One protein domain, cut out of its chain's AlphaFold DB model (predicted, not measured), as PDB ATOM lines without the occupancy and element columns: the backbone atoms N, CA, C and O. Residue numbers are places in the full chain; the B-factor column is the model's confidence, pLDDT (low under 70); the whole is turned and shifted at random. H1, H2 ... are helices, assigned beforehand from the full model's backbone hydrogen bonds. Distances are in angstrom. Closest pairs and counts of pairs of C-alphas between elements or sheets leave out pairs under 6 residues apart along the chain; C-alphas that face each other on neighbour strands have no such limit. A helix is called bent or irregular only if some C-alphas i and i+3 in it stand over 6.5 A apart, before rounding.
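What this domain is: This is residues 4 to 173 of the 173 residues of the protein "LysE family translocator" of Rhizobium galegae (UniProt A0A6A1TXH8). A loose, open frame of helices: the longest helix, H6, makes one arm of a V, and H3 and H7, side by side, make the other, with H6 and H7 coming near each other at the corner. H5, H1 and H2 lie across the wide end of the V, H2 folding back on the beginning of H3, while residues 70 to 93, with H4, stick out from the frame. The printed part has 170 residues with seven named helices, H1 to H7 in order along the chain, and no named strand; the class is all helix. The whole is loose, with a radius of gyration of the C-alphas of 20.5 A and spans of 60 by 44 by 30 A.

How they stand to each other: H6, residues 114 to 145, touches no helix, and its residues 128 to 142 stand free. H7, residues 149 to 171, is close to H6 but not clearly touching: the closest C-alphas, of Phe 145 and Ala 151, are 6.8 A apart, and the two run opposite ways at a steep tilt of 47 degrees. H3, residues 36 to 62, touches H7, with the closest C-alphas, of Ala 57 and Ala 160, 3.9 A apart; they run opposite ways at a shallow tilt of 19 degrees. H2, residues 23 to 34, forms a helical hairpin with H3, touching it with residues 27 to 31 alone; the closest C-alphas, of Val 31 and Val 39, are 6.7 A apart. H1, residues 4 to 16, is close to H5, residues 93 to 106, but not clearly touching: the closest C-alphas, of Ser 5 and Ile 106, are 6.8 A apart. H4, residues 78 to 90, touches no helix and meets H5 only through their link. Every O i to N i+4 pair is within hydrogen-bond range in H1, H2, H4 and H7, against 21 of 23 in H3, 8 of 10 in H5 and 26 of 28 in H6.

Where its parts are: H6 measures 46.8 A from C-alpha 114 at (57.404, 23.792, 131.384) to C-alpha 145 at (71.201, 64.710, 113.453). H3 measures 38.4 A and has a kink of 25 degrees near residue 43. H7 measures 32.4 A and ends with C-alpha 171 at (49.437, 66.989, 138.477). H1 begins with C-alpha 4 at (45.886, 34.683, 117.724). H3 and H5 are irregular, but only just: C-alphas 38 and 41 are 7.0 A apart, and C-alphas 101 and 104 are 6.8 A apart.

The domain as a whole: The two C-alphas farthest apart, of Gly 67 and Gly 111, are 60.2 A apart. The printed part has no cut and ends at the chain's last residue, Arg 173. The link from H3 to H4, residues 63 to 77, is long. The mean pLDDT of the printed part is 80.4; 38 residues are under 70, among them residues 12 to 32 and 66 to 76.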
ATOM      1  N   ALA A   4      46.857  33.675 117.325       65.19
ATOM      2  CA  ALA A   4      45.886  34.683 117.724       65.19
ATOM      3  C   ALA A   4      46.118  35.197 119.158       65.19
ATOM      4  O   ALA A   4      46.105  36.408 119.366       65.19
ATOM      5  N   SER A   5      46.404  34.323 120.136       54.72
ATOM      6  CA  SER A   5      46.646  34.756 121.524       54.72
ATOM      7  C   SER A   5      47.933  35.578 121.676       54.72
ATOM      8  O   SER A   5      47.970  36.530 122.453       54.72
ATOM      9  N   LEU A   6      48.968  35.268 120.886       69.06
ATOM     10  CA  LEU A   6      50.232  36.019 120.855       69.06
ATOM     11  C   LEU A   6      50.054  37.430 120.275       69.06
ATOM     12  O   LEU A   6      50.565  38.402 120.834       69.06
ATOM     13  N   LEU A   7      49.297  37.557 119.183       71.75
ATOM     14  CA  LEU A   7      49.028  38.848 118.544       71.75
ATOM     15  C   LEU A   7      48.153  39.757 119.419       71.75
ATOM     16  O   LEU A   7      48.425  40.953 119.522       71.75
ATOM     17  N   VAL A   8      47.150  39.194 120.100       70.88
ATOM     18  CA  VAL A   8      46.296  39.936 121.044       70.88
ATOM     19  C   VAL A   8      47.108  40.459 122.231       70.88
ATOM     20  O   VAL A   8      46.962  41.622 122.610       70.88
ATOM     21  N   PHE A   9      48.017  39.647 122.774       65.06
ATOM     22  CA  PHE A   9      48.921  40.065 123.847       65.06
ATOM     23  C   PHE A   9      49.849  41.215 123.424       65.06
ATOM     24  O   PHE A   9      49.975  42.209 124.144       65.06
ATOM     25  N   ALA A  10      50.451  41.122 122.234       68.12
ATOM     26  CA  ALA A  10      51.321  42.165 121.687       68.12
ATOM     27  C   ALA A  10      50.572  43.490 121.442       68.12
ATOM     28  O   ALA A  10      51.088  44.567 121.746       68.12
ATOM     29  N   ALA A  11      49.334  43.423 120.946       70.94
ATOM     30  CA  ALA A  11      48.495  44.600 120.733       70.94
ATOM     31  C   ALA A  11      48.057  45.256 122.057       70.94
ATOM     32  O   ALA A  11      48.106  46.480 122.193       70.94
ATOM     33  N   ALA A  12      47.682  44.456 123.060       63.09
ATOM     34  CA  ALA A  12      47.310  44.956 124.383       63.09
ATOM     35  C   ALA A  12      48.486  45.651 125.099       63.09
ATOM     36  O   ALA A  12      48.294  46.696 125.726       63.09
ATOM     37  N   LEU A  13      49.710  45.131 124.941       59.16
ATOM     38  CA  LEU A  13      50.952  45.775 125.393       59.16
ATOM     39  C   LEU A  13      51.141  47.170 124.780       59.16
ATOM     40  O   LEU A  13      51.467  48.124 125.491       59.16
ATOM     41  N   PHE A  14      50.900  47.300 123.477       64.06
ATOM     42  CA  PHE A  14      51.055  48.560 122.750       64.06
ATOM     43  C   PHE A  14      50.055  49.634 123.215       64.06
ATOM     44  O   PHE A  14      50.434  50.785 123.424       64.06
ATOM     45  N   VAL A  15      48.789  49.264 123.443       58.09
ATOM     46  CA  VAL A  15      47.740  50.198 123.900       58.09
ATOM     47  C   VAL A  15      47.946  50.616 125.359       58.09
ATOM     48  O   VAL A  15      47.828  51.798 125.692       58.09
ATOM     49  N   ALA A  16      48.303  49.678 126.238       54.88
ATOM     50  CA  ALA A  16      48.545  49.979 127.647       54.88
ATOM     51  C   ALA A  16      49.725  50.943 127.856       54.88
ATOM     52  O   ALA A  16      49.690  51.753 128.786       54.88
ATOM     53  N   ALA A  17      50.718  50.929 126.959       52.28
ATOM     54  CA  ALA A  17      51.817  51.891 126.955       52.28
ATOM     55  C   ALA A  17      51.346  53.355 126.803       52.28
ATOM     56  O   ALA A  17      52.034  54.263 127.274       52.28
ATOM     57  N   GLY A  18      50.171  53.587 126.204       50.56
ATOM     58  CA  GLY A  18      49.613  54.917 125.944       50.56
ATOM     59  C   GLY A  18      48.581  55.431 126.957       50.56
ATOM     60  O   GLY A  18      48.172  56.585 126.851       50.56
ATOM     61  N   SER A  19      48.141  54.622 127.931       53.53
ATOM     62  CA  SER A  19      46.998  54.975 128.796       53.53
ATOM     63  C   SER A  19      47.377  55.415 130.229       53.53
ATOM     64  O   SER A  19      48.392  54.973 130.782       53.53
ATOM     65  N   PRO A  20      46.571  56.290 130.865       53.66
ATOM     66  CA  PRO A  20      46.654  56.603 132.297       53.66
ATOM     67  C   PRO A  20      46.438  55.327 133.115       53.66
ATOM     68  O   PRO A  20      45.397  54.692 133.002       53.66
ATOM     69  N   GLY A  21      47.443  54.919 133.888       61.78
ATOM     70  CA  GLY A  21      47.538  53.537 134.352       61.78
ATOM     71  C   GLY A  21      46.568  53.115 135.478       61.78
ATOM     72  O   GLY A  21      46.011  53.965 136.175       61.78
ATOM     73  N   PRO A  22      46.480  51.789 135.740       60.38
ATOM     74  CA  PRO A  22      45.720  51.135 136.829       60.38
ATOM     75  C   PRO A  22      45.960  51.687 138.247       60.38
ATOM     76  O   PRO A  22      45.236  51.371 139.190       60.38
ATOM     77  N   SER A  23      46.995  52.506 138.410       61.06
ATOM     78  CA  SER A  23      47.480  53.061 139.667       61.06
ATOM     79  C   SER A  23      46.458  53.944 140.389       61.06
ATOM     80  O   SER A  23      46.370  53.863 141.609       61.06
ATOM     81  N   ILE A  24      45.671  54.757 139.669       63.81
ATOM     82  CA  ILE A  24      44.651  55.638 140.279       63.81
ATOM     83  C   ILE A  24      43.484  54.810 140.834       63.81
ATOM     84  O   ILE A  24      43.035  55.043 141.953       63.81
ATOM     85  N   ALA A  25      43.037  53.786 140.100       59.84
ATOM     86  CA  ALA A  25      41.988  52.879 140.567       59.84
ATOM     87  C   ALA A  25      42.430  52.114 141.829       59.84
ATOM     88  O   ALA A  25      41.681  52.032 142.805       59.84
ATOM     89  N   ALA A  26      43.678  51.634 141.848       65.06
ATOM     90  CA  ALA A  26      44.268  51.008 143.028       65.06
ATOM     91  C   ALA A  26      44.383  51.985 144.213       65.06
ATOM     92  O   ALA A  26      44.163  51.590 145.358       65.06
ATOM     93  N   LEU A  27      44.683  53.262 143.950       64.88
ATOM     94  CA  LEU A  27      44.769  54.310 144.966       64.88
ATOM     95  C   LEU A  27      43.424  54.540 145.660       64.88
ATOM     96  O   LEU A  27      43.349  54.489 146.886       64.88
ATOM     97  N   VAL A  28      42.364  54.746 144.875       64.50
ATOM     98  CA  VAL A  28      41.008  54.997 145.380       64.50
ATOM     99  C   VAL A  28      40.515  53.801 146.192       64.50
ATOM    100  O   VAL A  28      40.062  53.971 147.325       64.50
ATOM    101  N   ALA A  29      40.695  52.581 145.680       64.44
ATOM    102  CA  ALA A  29      40.349  51.360 146.407       64.44
ATOM    103  C   ALA A  29      41.102  51.240 147.747       64.44
ATOM    104  O   ALA A  29      40.543  50.782 148.748       64.44
ATOM    105  N   ARG A  30      42.366  51.683 147.801       68.06
ATOM    106  CA  ARG A  30      43.190  51.633 149.016       68.06
ATOM    107  C   ARG A  30      42.797  52.691 150.049       68.06
ATOM    108  O   ARG A  30      42.758  52.365 151.231       68.06
ATOM    109  N   VAL A  31      42.436  53.905 149.622       68.44
ATOM    110  CA  VAL A  31      41.881  54.936 150.524       68.44
ATOM    111  C   VAL A  31      40.571  54.459 151.146       68.44
ATOM    112  O   VAL A  31      40.389  54.590 152.353       68.44
ATOM    113  N   LEU A  32      39.679  53.875 150.340       69.06
ATOM    114  CA  LEU A  32      38.381  53.384 150.812       69.06
ATOM    115  C   LEU A  32      38.511  52.202 151.783       69.06
ATOM    116  O   LEU A  32      37.719  52.090 152.711       69.06
ATOM    117  N   SER A  33      39.506  51.331 151.585       72.12
ATOM    118  CA  SER A  33      39.680  50.119 152.403       72.12
ATOM    119  C   SER A  33      40.547  50.311 153.648       72.12
ATOM    120  O   SER A  33      40.294  49.658 154.658       72.12
ATOM    121  N   LYS A  34      41.579  51.165 153.595       74.25
ATOM    122  CA  LYS A  34      42.569  51.318 154.682       74.25
ATOM    123  C   LYS A  34      42.740  52.749 155.193       74.25
ATOM    124  O   LYS A  34      43.485  52.981 156.144       74.25
ATOM    125  N   GLY A  35      42.027  53.711 154.611       72.75
ATOM    126  CA  GLY A  35      42.119  55.124 154.963       72.75
ATOM    127  C   GLY A  35      43.249  55.868 154.241       72.75
ATOM    128  O   GLY A  35      44.087  55.293 153.549       72.75
ATOM    129  N   TYR A  36      43.274  57.194 154.397       72.94
ATOM    130  CA  TYR A  36      44.146  58.088 153.619       72.94
ATOM    131  C   TYR A  36      45.640  58.011 153.988       72.94
ATOM    132  O   TYR A  36      46.490  58.362 153.171       72.94
ATOM    133  N   ARG A  37      45.982  57.558 155.205       78.06
ATOM    134  CA  ARG A  37      47.369  57.548 155.715       78.06
ATOM    135  C   ARG A  37      48.292  56.649 154.892       78.06
ATOM    136  O   ARG A  37      49.419  57.042 154.607       78.06
ATOM    137  N   ASP A  38      47.778  55.513 154.428       72.12
ATOM    138  CA  ASP A  38      48.512  54.547 153.597       72.12
ATOM    139  C   ASP A  38      48.840  55.077 152.191       72.12
ATOM    140  O   ASP A  38      49.634  54.482 151.458       72.12
ATOM    141  N   VAL A  39      48.233  56.199 151.804       74.88
ATOM    142  CA  VAL A  39      48.365  56.804 150.476       74.88
ATOM    143  C   VAL A  39      49.292  58.020 150.483       74.88
ATOM    144  O   VAL A  39      49.836  58.386 149.440       74.88
ATOM    145  N   LEU A  40      49.574  58.593 151.658       80.94
ATOM    146  CA  LEU A  40      50.475  59.739 151.799       80.94
ATOM    147  C   LEU A  40      51.884  59.489 151.227       80.94
ATOM    148  O   LEU A  40      52.358  60.359 150.497       80.94
ATOM    149  N   PRO A  41      52.548  58.333 151.452       83.69
ATOM    150  CA  PRO A  41      53.864  58.080 150.860       83.69
ATOM    151  C   PRO A  41      53.824  58.040 149.330       83.69
ATOM    152  O   PRO A  41      54.734  58.540 148.671       83.69
ATOM    153  N   PHE A  42      52.752  57.485 148.757       78.12
ATOM    154  CA  PHE A  42      52.556  57.468 147.310       78.12
ATOM    155  C   PHE A  42      52.348  58.883 146.763       78.12
ATOM    156  O   PHE A  42      52.998  59.254 145.790       78.12
ATOM    157  N   LEU A  43      51.480  59.684 147.391       80.88
ATOM    158  CA  LEU A  43      51.225  61.065 146.971       80.88
ATOM    159  C   LEU A  43      52.489  61.921 147.069       80.88
ATOM    160  O   LEU A  43      52.787  62.679 146.150       80.88
ATOM    161  N   ALA A  44      53.262  61.762 148.145       87.25
ATOM    162  CA  ALA A  44      54.549  62.428 148.297       87.25
ATOM    163  C   ALA A  44      55.511  62.033 147.167       87.25
ATOM    164  O   ALA A  44      56.056  62.908 146.498       87.25
ATOM    165  N   ALA A  45      55.664  60.734 146.891       85.19
ATOM    166  CA  ALA A  45      56.499  60.254 145.792       85.19
ATOM    167  C   ALA A  45      56.020  60.769 144.421       85.19
ATOM    168  O   ALA A  45      56.841  61.138 143.582       85.19
ATOM    169  N   MET A  46      54.703  60.851 144.206       83.94
ATOM    170  CA  MET A  46      54.108  61.392 142.984       83.94
ATOM    171  C   MET A  46      54.475  62.865 142.790       83.94
ATOM    172  O   MET A  46      54.982  63.230 141.731       83.94
ATOM    173  N   TRP A  47      54.277  63.703 143.811       87.94
ATOM    174  CA  TRP A  47      54.605  65.130 143.743       87.94
ATOM    175  C   TRP A  47      56.108  65.389 143.643       87.94
ATOM    176  O   TRP A  47      56.519  66.282 142.904       87.94
ATOM    177  N   VAL A  48      56.939  64.574 144.300       92.25
ATOM    178  CA  VAL A  48      58.397  64.586 144.093       92.25
ATOM    179  C   VAL A  48      58.731  64.269 142.634       92.25
ATOM    180  O   VAL A  48      59.547  64.964 142.031       92.25
ATOM    181  N   GLY A  49      58.067  63.278 142.036       89.38
ATOM    182  CA  GLY A  49      58.202  62.958 140.617       89.38
ATOM    183  C   GLY A  49      57.800  64.119 139.703       89.38
ATOM    184  O   GLY A  49      58.545  64.453 138.785       89.38
ATOM    185  N   VAL A  50      56.672  64.782 139.975       91.44
ATOM    186  CA  VAL A  50      56.219  65.976 139.237       91.44
ATOM    187  C   VAL A  50      57.251  67.101 139.330       91.44
ATOM    188  O   VAL A  50      57.662  67.644 138.303       91.44
ATOM    189  N   ALA A  51      57.721  67.419 140.538       95.12
ATOM    190  CA  ALA A  51      58.748  68.435 140.751       95.12
ATOM    191  C   ALA A  51      60.051  68.083 140.016       95.12
ATOM    192  O   ALA A  51      60.663  68.948 139.389       95.12
ATOM    193  N   TYR A  52      60.445  66.808 140.028       94.69
ATOM    194  CA  TYR A  52      61.621  66.333 139.310       94.69
ATOM    195  C   TYR A  52      61.470  66.451 137.787       94.69
ATOM    196  O   TYR A  52      62.397  66.907 137.120       94.69
ATOM    197  N   LEU A  53      60.305  66.117 137.222       92.75
ATOM    198  CA  LEU A  53      60.027  66.297 135.792       92.75
ATOM    199  C   LEU A  53      60.070  67.774 135.381       92.75
ATOM    200  O   LEU A  53      60.659  68.099 134.350       92.75
ATOM    201  N   LEU A  54      59.506  68.671 136.196       95.62
ATOM    202  CA  LEU A  54      59.593  70.117 135.967       95.62
ATOM    203  C   LEU A  54      61.036  70.620 136.070       95.62
ATOM    204  O   LEU A  54      61.463  71.417 135.236       95.62
ATOM    205  N   TYR A  55      61.808  70.114 137.032       95.75
ATOM    206  CA  TYR A  55      63.236  70.404 137.142       95.75
ATOM    207  C   TYR A  55      64.010  69.943 135.898       95.75
ATOM    208  O   TYR A  55      64.824  70.701 135.372       95.75
ATOM    209  N   LEU A  56      63.742  68.740 135.381       93.56
ATOM    210  CA  LEU A  56      64.358  68.258 134.141       93.56
ATOM    211  C   LEU A  56      63.943  69.102 132.932       93.56
ATOM    212  O   LEU A  56      64.803  69.442 132.119       93.56
ATOM    213  N   ALA A  57      62.666  69.476 132.830       94.50
ATOM    214  CA  ALA A  57      62.168  70.345 131.768       94.50
ATOM    215  C   ALA A  57      62.864  71.711 131.794       94.50
ATOM    216  O   ALA A  57      63.385  72.157 130.771       94.50
ATOM    217  N   TRP A  58      62.940  72.331 132.973       95.62
ATOM    218  CA  TRP A  58      63.676  73.570 133.197       95.62
ATOM    219  C   TRP A  58      65.140  73.410 132.787       95.62
ATOM    220  O   TRP A  58      65.633  74.139 131.928       95.62
ATOM    221  N   LYS A  59      65.827  72.398 133.325       93.38
ATOM    222  CA  LYS A  59      67.232  72.137 133.012       93.38
ATOM    223  C   LYS A  59      67.452  72.003 131.507       93.38
ATOM    224  O   LYS A  59      68.330  72.673 130.979       93.38
ATOM    225  N   MET A  60      66.655  71.197 130.806       91.75
ATOM    226  CA  MET A  60      66.763  71.024 129.353       91.75
ATOM    227  C   MET A  60      66.511  72.332 128.594       91.75
ATOM    228  O   MET A  60      67.228  72.624 127.641       91.75
ATOM    229  N   TRP A  61      65.541  73.141 129.027       92.62
ATOM    230  CA  TRP A  61      65.214  74.416 128.384       92.62
ATOM    231  C   TRP A  61      66.361  75.432 128.452       92.62
ATOM    232  O   TRP A  61      66.612  76.142 127.475       92.62
ATOM    233  N   PHE A  62      67.068  75.468 129.584       89.25
ATOM    234  CA  PHE A  62      68.185  76.383 129.838       89.25
ATOM    235  C   PHE A  62      69.565  75.774 129.563       89.25
ATOM    236  O   PHE A  62      70.570  76.465 129.697       89.25
ATOM    237  N   THR A  63      69.642  74.501 129.162       85.50
ATOM    238  CA  THR A  63      70.916  73.882 128.776       85.50
ATOM    239  C   THR A  63      71.352  74.452 127.431       85.50
ATOM    240  O   THR A  63      70.705  74.217 126.402       85.50
ATOM    241  N   GLU A  64      72.462  75.188 127.425       76.94
ATOM    242  CA  GLU A  64      73.095  75.609 126.183       76.94
ATOM    243  C   GLU A  64      73.598  74.374 125.424       76.94
ATOM    244  O   GLU A  64      74.168  73.468 126.036       76.94
ATOM    245  N   PRO A  65      73.366  74.282 124.101       73.06
ATOM    246  CA  PRO A  65      73.999  73.250 123.296       73.06
ATOM    247  C   PRO A  65      75.504  73.365 123.503       73.06
ATOM    248  O   PRO A  65      76.062  74.417 123.182       73.06
ATOM    249  N   ALA A  66      76.129  72.320 124.047       63.50
ATOM    250  CA  ALA A  66      77.575  72.275 124.181       63.50
ATOM    251  C   ALA A  66      78.205  72.699 122.849       63.50
ATOM    252  O   ALA A  66      77.756  72.272 121.772       63.50
ATOM    253  N   GLY A  67      79.206  73.582 122.915       55.88
ATOM    254  CA  GLY A  67      80.051  73.876 121.763       55.88
ATOM    255  C   GLY A  67      80.515  72.554 121.153       55.88
ATOM    256  O   GLY A  67      80.671  71.571 121.871       55.88
ATOM    257  N   SER A  68      80.648  72.505 119.829       48.69
ATOM    258  CA  SER A  68      80.859  71.304 119.009       48.69
ATOM    259  C   SER A  68      82.186  70.558 119.275       48.69
ATOM    260  O   SER A  68      82.970  70.357 118.354       48.69
ATOM    261  N   GLY A  69      82.444  70.164 120.520       51.00
ATOM    262  CA  GLY A  69      83.704  69.611 121.000       51.00
ATOM    263  C   GLY A  69      83.709  69.170 122.469       51.00
ATOM    264  O   GLY A  69      84.774  68.822 122.958       51.00
ATOM    265  N   GLU A  70      82.578  69.152 123.191       49.44
ATOM    266  CA  GLU A  70      82.530  68.327 124.407       49.44
ATOM    267  C   GLU A  70      82.488  66.857 123.987       49.44
ATOM    268  O   GLU A  70      81.466  66.352 123.504       49.44
ATOM    269  N   ASP A  71      83.630  66.188 124.140       52.34
ATOM    270  CA  ASP A  71      83.737  64.745 124.017       52.34
ATOM    271  C   ASP A  71      82.657  64.096 124.882       52.34
ATOM    272  O   ASP A  71      82.502  64.385 126.074       52.34
ATOM    273  N   LEU A  72      81.867  63.211 124.266       57.94
ATOM    274  CA  LEU A  72      80.993  62.348 125.046       57.94
ATOM    275  C   LEU A  72      81.856  61.649 126.092       57.94
ATOM    276  O   LEU A  72      82.935  61.194 125.725       57.94
ATOM    277  N   PRO A  73      81.400  61.519 127.351       57.28
ATOM    278  CA  PRO A  73      82.185  60.877 128.393       57.28
ATOM    279  C   PRO A  73      82.623  59.490 127.915       57.28
ATOM    280  O   PRO A  73      81.825  58.552 127.878       57.28
ATOM    281  N   GLU A  74      83.892  59.395 127.521       59.38
ATOM    282  CA  GLU A  74      84.423  58.319 126.675       59.38
ATOM    283  C   GLU A  74      84.607  57.012 127.459       59.38
ATOM    284  O   GLU A  74      84.911  55.962 126.906       59.38
ATOM    285  N   ASN A  75      84.375  57.057 128.775       55.47
ATOM    286  CA  ASN A  75      84.795  56.015 129.697       55.47
ATOM    287  C   ASN A  75      83.710  55.645 130.720       55.47
ATOM    288  O   ASN A  75      83.912  55.666 131.937       55.47
ATOM    289  N   ARG A  76      82.502  55.315 130.244       68.06
ATOM    290  CA  ARG A  76      81.520  54.632 131.098       68.06
ATOM    291  C   ARG A  76      81.802  53.132 131.090       68.06
ATOM    292  O   ARG A  76      81.611  52.464 130.083       68.06
ATOM    293  N   SER A  77      82.211  52.606 132.245       86.06
ATOM    294  CA  SER A  77      82.349  51.167 132.498       86.06
ATOM    295  C   SER A  77      81.102  50.403 132.024       86.06
ATOM    296  O   SER A  77      79.990  50.678 132.485       86.06
ATOM    297  N   VAL A  78      81.288  49.445 131.105       87.12
ATOM    298  CA  VAL A  78      80.213  48.601 130.546       87.12
ATOM    299  C   VAL A  78      79.393  47.919 131.653       87.12
ATOM    300  O   VAL A  78      78.168  48.060 131.632       87.12
ATOM    301  N   PRO A  79      80.006  47.297 132.683       90.56
ATOM    302  CA  PRO A  79      79.266  46.779 133.834       90.56
ATOM    303  C   PRO A  79      78.401  47.829 134.536       90.56
ATOM    304  O   PRO A  79      77.247  47.563 134.860       90.56
ATOM    305  N   LYS A  80      78.916  49.049 134.740       89.25
ATOM    306  CA  LYS A  80      78.157  50.119 135.403       89.25
ATOM    307  C   LYS A  80      76.917  50.509 134.599       89.25
ATOM    308  O   LYS A  80      75.871  50.768 135.185       89.25
ATOM    309  N   MET A  81      77.018  50.531 133.271       88.00
ATOM    310  CA  MET A  81      75.872  50.792 132.397       88.00
ATOM    311  C   MET A  81      74.868  49.639 132.409       88.00
ATOM    312  O   MET A  81      73.670  49.896 132.503       88.00
ATOM    313  N   PHE A  82      75.347  48.391 132.387       89.31
ATOM    314  CA  PHE A  82      74.499  47.206 132.498       89.31
ATOM    315  C   PHE A  82      73.693  47.216 133.804       89.31
ATOM    316  O   PHE A  82      72.468  47.140 133.770       89.31
ATOM    317  N   PHE A  83      74.357  47.393 134.950       93.38
ATOM    318  CA  PHE A  83      73.681  47.419 136.248       93.38
ATOM    319  C   PHE A  83      72.789  48.647 136.430       93.38
ATOM    320  O   PHE A  83      71.733  48.533 137.051       93.38
ATOM    321  N   ALA A  84      73.154  49.804 135.871       89.19
ATOM    322  CA  ALA A  84      72.269  50.964 135.861       89.19
ATOM    323  C   ALA A  84      70.979  50.672 135.078       89.19
ATOM    324  O   ALA A  84      69.892  50.914 135.598       89.19
ATOM    325  N   GLY A  85      71.087  50.095 133.876       88.19
ATOM    326  CA  GLY A  85      69.931  49.674 133.082       88.19
ATOM    327  C   GLY A  85      69.083  48.632 133.809       88.19
ATOM    328  O   GLY A  85      67.878  48.815 133.951       88.19
ATOM    329  N   LEU A  86      69.719  47.594 134.360       89.25
ATOM    330  CA  LEU A  86      69.046  46.556 135.139       89.25
ATOM    331  C   LEU A  86      68.278  47.147 136.329       89.25
ATOM    332  O   LEU A  86      67.119  46.806 136.540       89.25
ATOM    333  N   THR A  87      68.898  48.065 137.073       90.56
ATOM    334  CA  THR A  87      68.270  48.722 138.229       90.56
ATOM    335  C   THR A  87      67.069  49.561 137.807       90.56
ATOM    336  O   THR A  87      66.029  49.516 138.461       90.56
ATOM    337  N   VAL A  88      67.179  50.299 136.700       85.94
ATOM    338  CA  VAL A  88      66.067  51.097 136.161       85.94
ATOM    339  C   VAL A  88      64.912  50.198 135.709       85.94
ATOM    340  O   VAL A  88      63.757  50.503 136.006       85.94
ATOM    341  N   THR A  89      65.202  49.081 135.041       83.62
ATOM    342  CA  THR A  89      64.178  48.139 134.569       83.62
ATOM    343  C   THR A  89      63.497  47.411 135.726       83.62
ATOM    344  O   THR A  89      62.270  47.380 135.780       83.62
ATOM    345  N   LEU A  90      64.263  46.876 136.683       83.88
ATOM    346  CA  LEU A  90      63.716  46.201 137.867       83.88
ATOM    347  C   LEU A  90      62.959  47.170 138.785       83.88
ATOM    348  O   LEU A  90      61.963  46.794 139.396       83.88
ATOM    349  N   GLY A  91      63.400  48.428 138.854       81.62
ATOM    350  CA  GLY A  91      62.738  49.489 139.609       81.62
ATOM    351  C   GLY A  91      61.445  50.006 138.974       81.62
ATOM    352  O   GLY A  91      60.794  50.864 139.566       81.62
ATOM    353  N   ASN A  92      61.058  49.521 137.788       79.44
ATOM    354  CA  ASN A  92      59.842  49.925 137.093       79.44
ATOM    355  C   ASN A  92      58.706  48.908 137.329       79.44
ATOM    356  O   ASN A  92      58.507  47.993 136.521       79.44
ATOM    357  N   PRO A  93      57.886  49.070 138.388       75.62
ATOM    358  CA  PRO A  93      56.832  48.112 138.713       75.62
ATOM    359  C   PRO A  93      55.699  48.100 137.683       75.62
ATOM    360  O   PRO A  93      54.851  47.212 137.730       75.62
ATOM    361  N   LYS A  94      55.646  49.066 136.752       74.12
ATOM    362  CA  LYS A  94      54.554  49.165 135.773       74.12
ATOM    363  C   LYS A  94      54.476  47.908 134.910       74.12
ATOM    364  O   LYS A  94      53.384  47.390 134.706       74.12
ATOM    365  N   ILE A  95      55.621  47.421 134.436       74.00
ATOM    366  CA  ILE A  95      55.691  46.230 133.580       74.00
ATOM    367  C   ILE A  95      55.229  44.992 134.360       74.00
ATOM    368  O   ILE A  95      54.427  44.209 133.861       74.00
ATOM    369  N   MET A  96      55.665  44.857 135.617       76.12
ATOM    370  CA  MET A  96      55.260  43.746 136.483       76.12
ATOM    371  C   MET A  96      53.750  43.748 136.736       76.12
ATOM    372  O   MET A  96      53.089  42.736 136.518       76.12
ATOM    373  N   MET A  97      53.195  44.893 137.143       76.44
ATOM    374  CA  MET A  97      51.759  45.040 137.401       76.44
ATOM    375  C   MET A  97      50.920  44.781 136.147       76.44
ATOM    376  O   MET A  97      49.855  44.178 136.234       76.44
ATOM    377  N   PHE A  98      51.410  45.202 134.980       71.44
ATOM    378  CA  PHE A  98      50.761  44.923 133.707       71.44
ATOM    379  C   PHE A  98      50.690  43.418 133.423       71.44
ATOM    380  O   PHE A  98      49.609  42.914 133.126       71.44
ATOM    381  N   TYR A  99      51.802  42.686 133.559       77.19
ATOM    382  CA  TYR A  99      51.789  41.240 133.335       77.19
ATOM    383  C   TYR A  99      50.916  40.511 134.353       77.19
ATOM    384  O   TYR A  99      50.138  39.651 133.959       77.19
ATOM    385  N   VAL A 100      50.962  40.883 135.632       80.06
ATOM    386  CA  VAL A 100      50.092  40.273 136.652       80.06
ATOM    387  C   VAL A 100      48.608  40.488 136.334       80.06
ATOM    388  O   VAL A 100      47.806  39.585 136.551       80.06
ATOM    389  N   ALA A 101      48.235  41.652 135.797       77.81
ATOM    390  CA  ALA A 101      46.844  41.962 135.471       77.81
ATOM    391  C   ALA A 101      46.365  41.343 134.146       77.81
ATOM    392  O   ALA A 101      45.210  40.933 134.043       77.81
ATOM    393  N   LEU A 102      47.222  41.305 133.122       78.69
ATOM    394  CA  LEU A 102      46.823  40.929 131.765       78.69
ATOM    395  C   LEU A 102      47.169  39.476 131.408       78.69
ATOM    396  O   LEU A 102      46.451  38.838 130.648       78.69
ATOM    397  N   LEU A 103      48.263  38.928 131.934       81.31
ATOM    398  CA  LEU A 103      48.699  37.581 131.561       81.31
ATOM    399  C   LEU A 103      47.639  36.509 131.887       81.31
ATOM    400  O   LEU A 103      47.340  35.719 130.990       81.31
ATOM    401  N   PRO A 104      47.001  36.501 133.080       82.88
ATOM    402  CA  PRO A 104      45.989  35.496 133.413       82.88
ATOM    403  C   PRO A 104      44.695  35.625 132.598       82.88
ATOM    404  O   PRO A 104      43.935  34.667 132.514       82.88
ATOM    405  N   SER A 105      44.409  36.796 132.015       81.06
ATOM    406  CA  SER A 105      43.203  36.990 131.197       81.06
ATOM    407  C   SER A 105      43.376  36.513 129.755       81.06
ATOM    408  O   SER A 105      42.388  36.334 129.047       81.06
ATOM    409  N   ILE A 106      44.619  36.289 129.325       80.56
ATOM    410  CA  ILE A 106      44.955  35.830 127.971       80.56
ATOM    411  C   ILE A 106      45.405  34.367 127.980       80.56
ATOM    412  O   ILE A 106      45.215  33.655 126.993       80.56
ATOM    413  N   ILE A 107      46.003  33.914 129.082       82.06
ATOM    414  CA  ILE A 107      46.607  32.592 129.208       82.06
ATOM    415  C   ILE A 107      46.073  31.920 130.466       82.06
ATOM    416  O   ILE A 107      46.211  32.459 131.562       82.06
ATOM    417  N   ASP A 108      45.533  30.711 130.316       83.56
ATOM    418  CA  ASP A 108      45.253  29.849 131.460       83.56
ATOM    419  C   ASP A 108      46.570  29.373 132.080       83.56
ATOM    420  O   ASP A 108      47.202  28.432 131.597       83.56
ATOM    421  N   LEU A 109      46.992  30.056 133.145       80.69
ATOM    422  CA  LEU A 109      48.225  29.775 133.875       80.69
ATOM    423  C   LEU A 109      48.182  28.436 134.632       80.69
ATOM    424  O   LEU A 109      49.244  27.899 134.949       80.69
ATOM    425  N   GLY A 110      46.992  27.889 134.912       80.50
ATOM    426  CA  GLY A 110      46.825  26.649 135.678       80.50
ATOM    427  C   GLY A 110      47.249  25.390 134.916       80.50
ATOM    428  O   GLY A 110      47.607  24.393 135.539       80.50
ATOM    429  N   GLY A 111      47.253  25.448 133.580       83.00
ATOM    430  CA  GLY A 111      47.612  24.336 132.693       83.00
ATOM    431  C   GLY A 111      48.942  24.493 131.947       83.00
ATOM    432  O   GLY A 111      49.243  23.679 131.071       83.00
ATOM    433  N   VAL A 112      49.738  25.533 132.229       83.75
ATOM    434  CA  VAL A 112      50.969  25.807 131.462       83.75
ATOM    435  C   VAL A 112      52.068  24.813 131.833       83.75
ATOM    436  O   VAL A 112      52.555  24.775 132.962       83.75
ATOM    437  N   THR A 113      52.499  24.024 130.851       91.56
ATOM    438  CA  THR A 113      53.634  23.104 130.985       91.56
ATOM    439  C   THR A 113      54.968  23.860 131.006       91.56
ATOM    440  O   THR A 113      55.050  25.018 130.594       91.56
ATOM    441  N   LEU A 114      56.055  23.203 131.430       90.88
ATOM    442  CA  LEU A 114      57.404  23.792 131.384       90.88
ATOM    443  C   LEU A 114      57.765  24.294 129.973       90.88
ATOM    444  O   LEU A 114      58.333  25.373 129.826       90.88
ATOM    445  N   THR A 115      57.375  23.551 128.935       91.06
ATOM    446  CA  THR A 115      57.553  23.952 127.533       91.06
ATOM    447  C   THR A 115      56.783  25.228 127.203       91.06
ATOM    448  O   THR A 115      57.345  26.119 126.576       91.06
ATOM    449  N   GLY A 116      55.541  25.372 127.679       88.44
ATOM    450  CA  GLY A 116      54.762  26.600 127.492       88.44
ATOM    451  C   GLY A 116      55.405  27.820 128.161       88.44
ATOM    452  O   GLY A 116      55.434  28.902 127.578       88.44
ATOM    453  N   TRP A 117      56.003  27.647 129.343       88.31
ATOM    454  CA  TRP A 117      56.784  28.708 129.988       88.31
ATOM    455  C   TRP A 117      58.037  29.080 129.191       88.31
ATOM    456  O   TRP A 117      58.320  30.267 129.028       88.31
ATOM    457  N   LEU A 118      58.764  28.095 128.653       93.12
ATOM    458  CA  LEU A 118      59.925  28.344 127.793       93.12
ATOM    459  C   LEU A 118      59.534  29.076 126.502       93.12
ATOM    460  O   LEU A 118      60.227  30.013 126.112       93.12
ATOM    461  N   GLU A 119      58.416  28.704 125.874       90.12
ATOM    462  CA  GLU A 119      57.872  29.393 124.695       90.12
ATOM    463  C   GLU A 119      57.551  30.862 124.999       90.12
ATOM    464  O   GLU A 119      57.937  31.745 124.233       90.12
ATOM    465  N   LEU A 120      56.894  31.142 126.130       86.81
ATOM    466  CA  LEU A 120      56.558  32.508 126.545       86.81
ATOM    467  C   LEU A 120      57.800  33.355 126.820       86.81
ATOM    468  O   LEU A 120      57.886  34.491 126.349       86.81
ATOM    469  N   VAL A 121      58.775  32.802 127.544       90.19
ATOM    470  CA  VAL A 121      60.043  33.486 127.828       90.19
ATOM    471  C   VAL A 121      60.814  33.743 126.535       90.19
ATOM    472  O   VAL A 121      61.295  34.857 126.333       90.19
ATOM    473  N   ALA A 122      60.897  32.761 125.637       92.06
ATOM    474  CA  ALA A 122      61.587  32.907 124.359       92.06
ATOM    475  C   ALA A 122      60.910  33.948 123.456       92.06
ATOM    476  O   ALA A 122      61.593  34.802 122.889       92.06
ATOM    477  N   ALA A 123      59.577  33.928 123.361       89.81
ATOM    478  CA  ALA A 123      58.818  34.914 122.596       89.81
ATOM    479  C   ALA A 123      59.013  36.327 123.159       89.81
ATOM    480  O   ALA A 123      59.299  37.260 122.406       89.81
ATOM    481  N   MET A 124      58.923  36.489 124.482       86.75
ATOM    482  CA  MET A 124      59.148  37.773 125.144       86.75
ATOM    483  C   MET A 124      60.580  38.270 124.936       86.75
ATOM    484  O   MET A 124      60.776  39.431 124.579       86.75
ATOM    485  N   PHE A 125      61.575  37.398 125.098       90.12
ATOM    486  CA  PHE A 125      62.976  37.731 124.871       90.12
ATOM    487  C   PHE A 125      63.221  38.184 123.429       90.12
ATOM    488  O   PHE A 125      63.831  39.229 123.214       90.12
ATOM    489  N   LEU A 126      62.698  37.452 122.442       94.44
ATOM    490  CA  LEU A 126      62.846  37.804 121.031       94.44
ATOM    491  C   LEU A 126      62.214  39.166 120.719       94.44
ATOM    492  O   LEU A 126      62.842  39.991 120.059       94.44
ATOM    493  N   VAL A 127      60.999  39.419 121.213       90.94
ATOM    494  CA  VAL A 127      60.316  40.707 121.023       90.94
ATOM    495  C   VAL A 127      61.128  41.846 121.637       90.94
ATOM    496  O   VAL A 127      61.339  42.857 120.968       90.94
ATOM    497  N   LEU A 128      61.624  41.681 122.867       88.19
ATOM    498  CA  LEU A 128      62.447  42.694 123.530       88.19
ATOM    499  C   LEU A 128      63.740  42.960 122.757       88.19
ATOM    500  O   LEU A 128      64.036  44.115 122.474       88.19
ATOM    501  N   VAL A 129      64.456  41.917 122.323       90.88
ATOM    502  CA  VAL A 129      65.678  42.071 121.517       90.88
ATOM    503  C   VAL A 129      65.396  42.832 120.224       90.88
ATOM    504  O   VAL A 129      66.123  43.766 119.894       90.88
ATOM    505  N   VAL A 130      64.338  42.475 119.492       94.62
ATOM    506  CA  VAL A 130      63.992  43.142 118.228       94.62
ATOM    507  C   VAL A 130      63.650  44.615 118.458       94.62
ATOM    508  O   VAL A 130      64.153  45.483 117.740       94.62
ATOM    509  N   VAL A 131      62.820  44.908 119.461       91.94
ATOM    510  CA  VAL A 131      62.395  46.277 119.780       91.94
ATOM    511  C   VAL A 131      63.571  47.119 120.278       91.94
ATOM    512  O   VAL A 131      63.762  48.238 119.798       91.94
ATOM    513  N   ASP A 132      64.394  46.588 121.179       89.00
ATOM    514  CA  ASP A 132      65.540  47.305 121.738       89.00
ATOM    515  C   ASP A 132      66.611  47.561 120.674       89.00
ATOM    516  O   ASP A 132      67.138  48.671 120.589       89.00
ATOM    517  N   LEU A 133      66.894  46.591 119.795       92.69
ATOM    518  CA  LEU A 133      67.807  46.799 118.667       92.69
ATOM    519  C   LEU A 133      67.281  47.862 117.701       92.69
ATOM    520  O   LEU A 133      68.050  48.720 117.262       92.69
ATOM    521  N   ALA A 134      65.980  47.858 117.399       93.81
ATOM    522  CA  ALA A 134      65.374  48.904 116.580       93.81
ATOM    523  C   ALA A 134      65.556  50.289 117.227       93.81
ATOM    524  O   ALA A 134      65.970  51.235 116.551       93.81
ATOM    525  N   TRP A 135      65.343  50.405 118.541       92.38
ATOM    526  CA  TRP A 135      65.588  51.644 119.281       92.38
ATOM    527  C   TRP A 135      67.058  52.062 119.289       92.38
ATOM    528  O   TRP A 135      67.344  53.246 119.103       92.38
ATOM    529  N   VAL A 136      67.996  51.124 119.441       91.56
ATOM    530  CA  VAL A 136      69.441  51.401 119.372       91.56
ATOM    531  C   VAL A 136      69.822  51.956 118.000       91.56
ATOM    532  O   VAL A 136      70.531  52.962 117.920       91.56
ATOM    533  N   LEU A 137      69.316  51.365 116.916       93.19
ATOM    534  CA  LEU A 137      69.568  51.845 115.553       93.19
ATOM    535  C   LEU A 137      68.971  53.240 115.320       93.19
ATOM    536  O   LEU A 137      69.634  54.116 114.756       93.19
ATOM    537  N   LEU A 138      67.746  53.477 115.795       92.88
ATOM    538  CA  LEU A 138      67.111  54.794 115.732       92.88
ATOM    539  C   LEU A 138      67.895  55.837 116.534       92.88
ATOM    540  O   LEU A 138      68.116  56.939 116.033       92.88
ATOM    541  N   ALA A 139      68.371  55.493 117.731       88.12
ATOM    542  CA  ALA A 139      69.187  56.372 118.562       88.12
ATOM    543  C   ALA A 139      70.538  56.693 117.903       88.12
ATOM    544  O   ALA A 139      70.955  57.856 117.882       88.12
ATOM    545  N   ALA A 140      71.197  55.699 117.301       88.19
ATOM    546  CA  ALA A 140      72.439  55.892 116.554       88.19
ATOM    547  C   ALA A 140      72.243  56.855 115.371       88.19
ATOM    548  O   ALA A 140      73.062  57.754 115.155       88.19
ATOM    549  N   LYS A 141      71.125  56.724 114.648       88.56
ATOM    550  CA  LYS A 141      70.760  57.632 113.555       88.56
ATOM    551  C   LYS A 141      70.399  59.031 114.069       88.56
ATOM    552  O   LYS A 141      70.897  60.022 113.541       88.56
ATOM    553  N   ALA A 142      69.605  59.132 115.135       86.25
ATOM    554  CA  ALA A 142      69.241  60.398 115.776       86.25
ATOM    555  C   ALA A 142      70.479  61.179 116.242       86.25
ATOM    556  O   ALA A 142      70.567  62.390 116.033       86.25
ATOM    557  N   ARG A 143      71.491  60.484 116.778       84.06
ATOM    558  CA  ARG A 143      72.769  61.089 117.177       84.06
ATOM    559  C   ARG A 143      73.476  61.802 116.021       84.06
ATOM    560  O   ARG A 143      74.128  62.818 116.250       84.06
ATOM    561  N   GLN A 144      73.346  61.318 114.785       83.31
ATOM    562  CA  GLN A 144      73.933  61.991 113.620       83.31
ATOM    563  C   GLN A 144      73.250  63.333 113.312       83.31
ATOM    564  O   GLN A 144      73.919  64.255 112.849       83.31
ATOM    565  N   PHE A 145      71.955  63.464 113.617       81.19
ATOM    566  CA  PHE A 145      71.201  64.710 113.453       81.19
ATOM    567  C   PHE A 145      71.453  65.717 114.587       81.19
ATOM    568  O   PHE A 145      71.401  66.926 114.362       81.19
ATOM    569  N   LEU A 146      71.810  65.245 115.784       82.75
ATOM    570  CA  LEU A 146      72.122  66.070 116.961       82.75
ATOM    571  C   LEU A 146      73.567  66.604 116.984       82.75
ATOM    572  O   LEU A 146      74.131  66.835 118.047       82.75
ATOM    573  N   LYS A 147      74.179  66.815 115.813       81.56
ATOM    574  CA  LYS A 147      75.530  67.392 115.696       81.56
ATOM    575  C   LYS A 147      75.544  68.920 115.648       81.56
ATOM    576  O   LYS A 147      76.559  69.529 115.957       81.56
ATOM    577  N   SER A 148      74.441  69.546 115.228       85.44
ATOM    578  CA  SER A 148      74.369  71.007 115.129       85.44
ATOM    579  C   SER A 148      73.797  71.631 116.410       85.44
ATOM    580  O   SER A 148      72.818  71.104 116.953       85.44
ATOM    581  N   PRO A 149      74.304  72.798 116.856       85.00
ATOM    582  CA  PRO A 149      73.760  73.506 118.019       85.00
ATOM    583  C   PRO A 149      72.260  73.806 117.898       85.00
ATOM    584  O   PRO A 149      71.524  73.766 118.882       85.00
ATOM    585  N   ARG A 150      71.777  74.064 116.673       87.25
ATOM    586  CA  ARG A 150      70.350  74.278 116.393       87.25
ATOM    587  C   ARG A 150      69.531  73.008 116.625       87.25
ATOM    588  O   ARG A 150      68.510  73.084 117.300       87.25
ATOM    589  N   ALA A 151      69.980  71.859 116.116       87.88
ATOM    590  CA  ALA A 151      69.279  70.589 116.297       87.88
ATOM    591  C   ALA A 151      69.221  70.174 117.772       87.88
ATOM    592  O   ALA A 151      68.151  69.814 118.258       87.88
ATOM    593  N   VAL A 152      70.332  70.313 118.505       87.69
ATOM    594  CA  VAL A 152      70.379  70.048 119.953       87.69
ATOM    595  C   VAL A 152      69.431  70.979 120.709       87.69
ATOM    596  O   VAL A 152      68.665  70.522 121.552       87.69
ATOM    597  N   ARG A 153      69.398  72.275 120.369       89.38
ATOM    598  CA  ARG A 153      68.478  73.233 121.003       89.38
ATOM    599  C   ARG A 153      67.010  72.884 120.753       89.38
ATOM    600  O   ARG A 153      66.204  72.982 121.674       89.38
ATOM    601  N   ILE A 154      66.653  72.483 119.531       90.88
ATOM    602  CA  ILE A 154      65.286  72.047 119.208       90.88
ATOM    603  C   ILE A 154      64.946  70.779 119.994       90.88
ATOM    604  O   ILE A 154      63.911  70.742 120.651       90.88
ATOM    605  N   ALA A 155      65.831  69.779 119.993       90.06
ATOM    606  CA  ALA A 155      65.631  68.536 120.732       90.06
ATOM    607  C   ALA A 155      65.463  68.775 122.241       90.06
ATOM    608  O   ALA A 155      64.545  68.220 122.844       90.06
ATOM    609  N   ASN A 156      66.276  69.654 122.833       91.88
ATOM    610  CA  ASN A 156      66.153  70.065 124.230       91.88
ATOM    611  C   ASN A 156      64.803  70.735 124.511       91.88
ATOM    612  O   ASN A 156      64.145  70.388 125.487       91.88
ATOM    613  N   ARG A 157      64.346  71.650 123.645       92.94
ATOM    614  CA  ARG A 157      63.052  72.339 123.816       92.94
ATOM    615  C   ARG A 157      61.858  71.405 123.658       92.94
ATOM    616  O   ARG A 157      60.919  71.494 124.443       92.94
ATOM    617  N   VAL A 158      61.898  70.502 122.680       94.25
ATOM    618  CA  VAL A 158      60.857  69.481 122.484       94.25
ATOM    619  C   VAL A 158      60.819  68.531 123.680       94.25
ATOM    620  O   VAL A 158      59.746  68.276 124.219       94.25
ATOM    621  N   SER A 159      61.981  68.068 124.148       92.19
ATOM    622  CA  SER A 159      62.077  67.187 125.320       92.19
ATOM    623  C   SER A 159      61.589  67.884 126.591       92.19
ATOM    624  O   SER A 159      60.815  67.303 127.346       92.19
ATOM    625  N   ALA A 160      61.965  69.147 126.796       93.81
ATOM    626  CA  ALA A 160      61.478  69.963 127.902       93.81
ATOM    627  C   ALA A 160      59.958  70.146 127.852       93.81
ATOM    628  O   ALA A 160      59.286  69.957 128.863       93.81
ATOM    629  N   GLY A 161      59.406  70.450 126.673       95.62
ATOM    630  CA  GLY A 161      57.963  70.536 126.470       95.62
ATOM    631  C   GLY A 161      57.263  69.219 126.804       95.62
ATOM    632  O   GLY A 161      56.270  69.228 127.531       95.62
ATOM    633  N   ALA A 162      57.805  68.082 126.361       94.94
ATOM    634  CA  ALA A 162      57.261  66.764 126.680       94.94
ATOM    635  C   ALA A 162      57.296  66.467 128.193       94.94
ATOM    636  O   ALA A 162      56.292  66.026 128.749       94.94
ATOM    637  N   MET A 163      58.411  66.763 128.871       93.75
ATOM    638  CA  MET A 163      58.561  66.573 130.322       93.75
ATOM    639  C   MET A 163      57.605  67.468 131.124       93.75
ATOM    640  O   MET A 163      56.928  66.982 132.029       93.75
ATOM    641  N   ALA A 164      57.495  68.751 130.767       94.44
ATOM    642  CA  ALA A 164      56.558  69.680 131.398       94.44
ATOM    643  C   ALA A 164      55.097  69.269 131.163       94.44
ATOM    644  O   ALA A 164      54.294  69.288 132.093       94.44
ATOM    645  N   SER A 165      54.763  68.830 129.945       92.94
ATOM    646  CA  SER A 165      53.416  68.346 129.615       92.94
ATOM    647  C   SER A 165      53.064  67.091 130.408       92.94
ATOM    648  O   SER A 165      51.961  66.989 130.941       92.94
ATOM    649  N   ALA A 166      54.004  66.149 130.539       88.69
ATOM    650  CA  ALA A 166      53.819  64.959 131.362       88.69
ATOM    651  C   ALA A 166      53.619  65.320 132.842       88.69
ATOM    652  O   ALA A 166      52.711  64.792 133.478       88.69
ATOM    653  N   ALA A 167      54.416  66.253 133.374       90.31
ATOM    654  CA  ALA A 167      54.270  66.741 134.744       90.31
ATOM    655  C   ALA A 167      52.893  67.384 134.978       90.31
ATOM    656  O   ALA A 167      52.217  67.039 135.944       90.31
ATOM    657  N   ALA A 168      52.447  68.254 134.066       90.56
ATOM    658  CA  ALA A 168      51.127  68.878 134.127       90.56
ATOM    659  C   ALA A 168      49.998  67.840 134.036       90.56
ATOM    660  O   ALA A 168      49.054  67.888 134.821       90.56
ATOM    661  N   ALA A 169      50.109  66.863 133.133       86.88
ATOM    662  CA  ALA A 169      49.129  65.789 132.991       86.88
ATOM    663  C   ALA A 169      49.054  64.875 134.226       86.88
ATOM    664  O   ALA A 169      47.993  64.328 134.505       86.88
ATOM    665  N   ILE A 170      50.157  64.689 134.959       83.88
ATOM    666  CA  ILE A 170      50.161  63.950 136.230       83.88
ATOM    667  C   ILE A 170      49.554  64.804 137.346       83.88
ATOM    668  O   ILE A 170      48.748  64.300 138.113       83.88
ATOM    669  N   ALA A 171      49.910  66.087 137.426       83.44
ATOM    670  CA  ALA A 171      49.437  66.989 138.477       83.44
ATOM    671  C   ALA A 171      47.936  67.326 138.384       83.44
ATOM    672  O   ALA A 171      47.350  67.767 139.368       83.44
ATOM    673  N   THR A 172      47.330  67.160 137.204       80.44
ATOM    674  CA  THR A 172      45.915  67.473 136.926       80.44
ATOM    675  C   THR A 172      44.990  66.252 136.961       80.44
ATOM    676  O   THR A 172      43.811  66.379 136.636       80.44
ATOM    677  N   ARG A 173      45.508  65.077 137.333       65.19
ATOM    678  CA  ARG A 173      44.755  63.821 137.480       65.19
ATOM    679  C   ARG A 173      44.588  63.449 138.941       65.19
ATOM    680  O   ARG A 173      43.526  62.869 139.246       65.19
TER     681      ARG A 173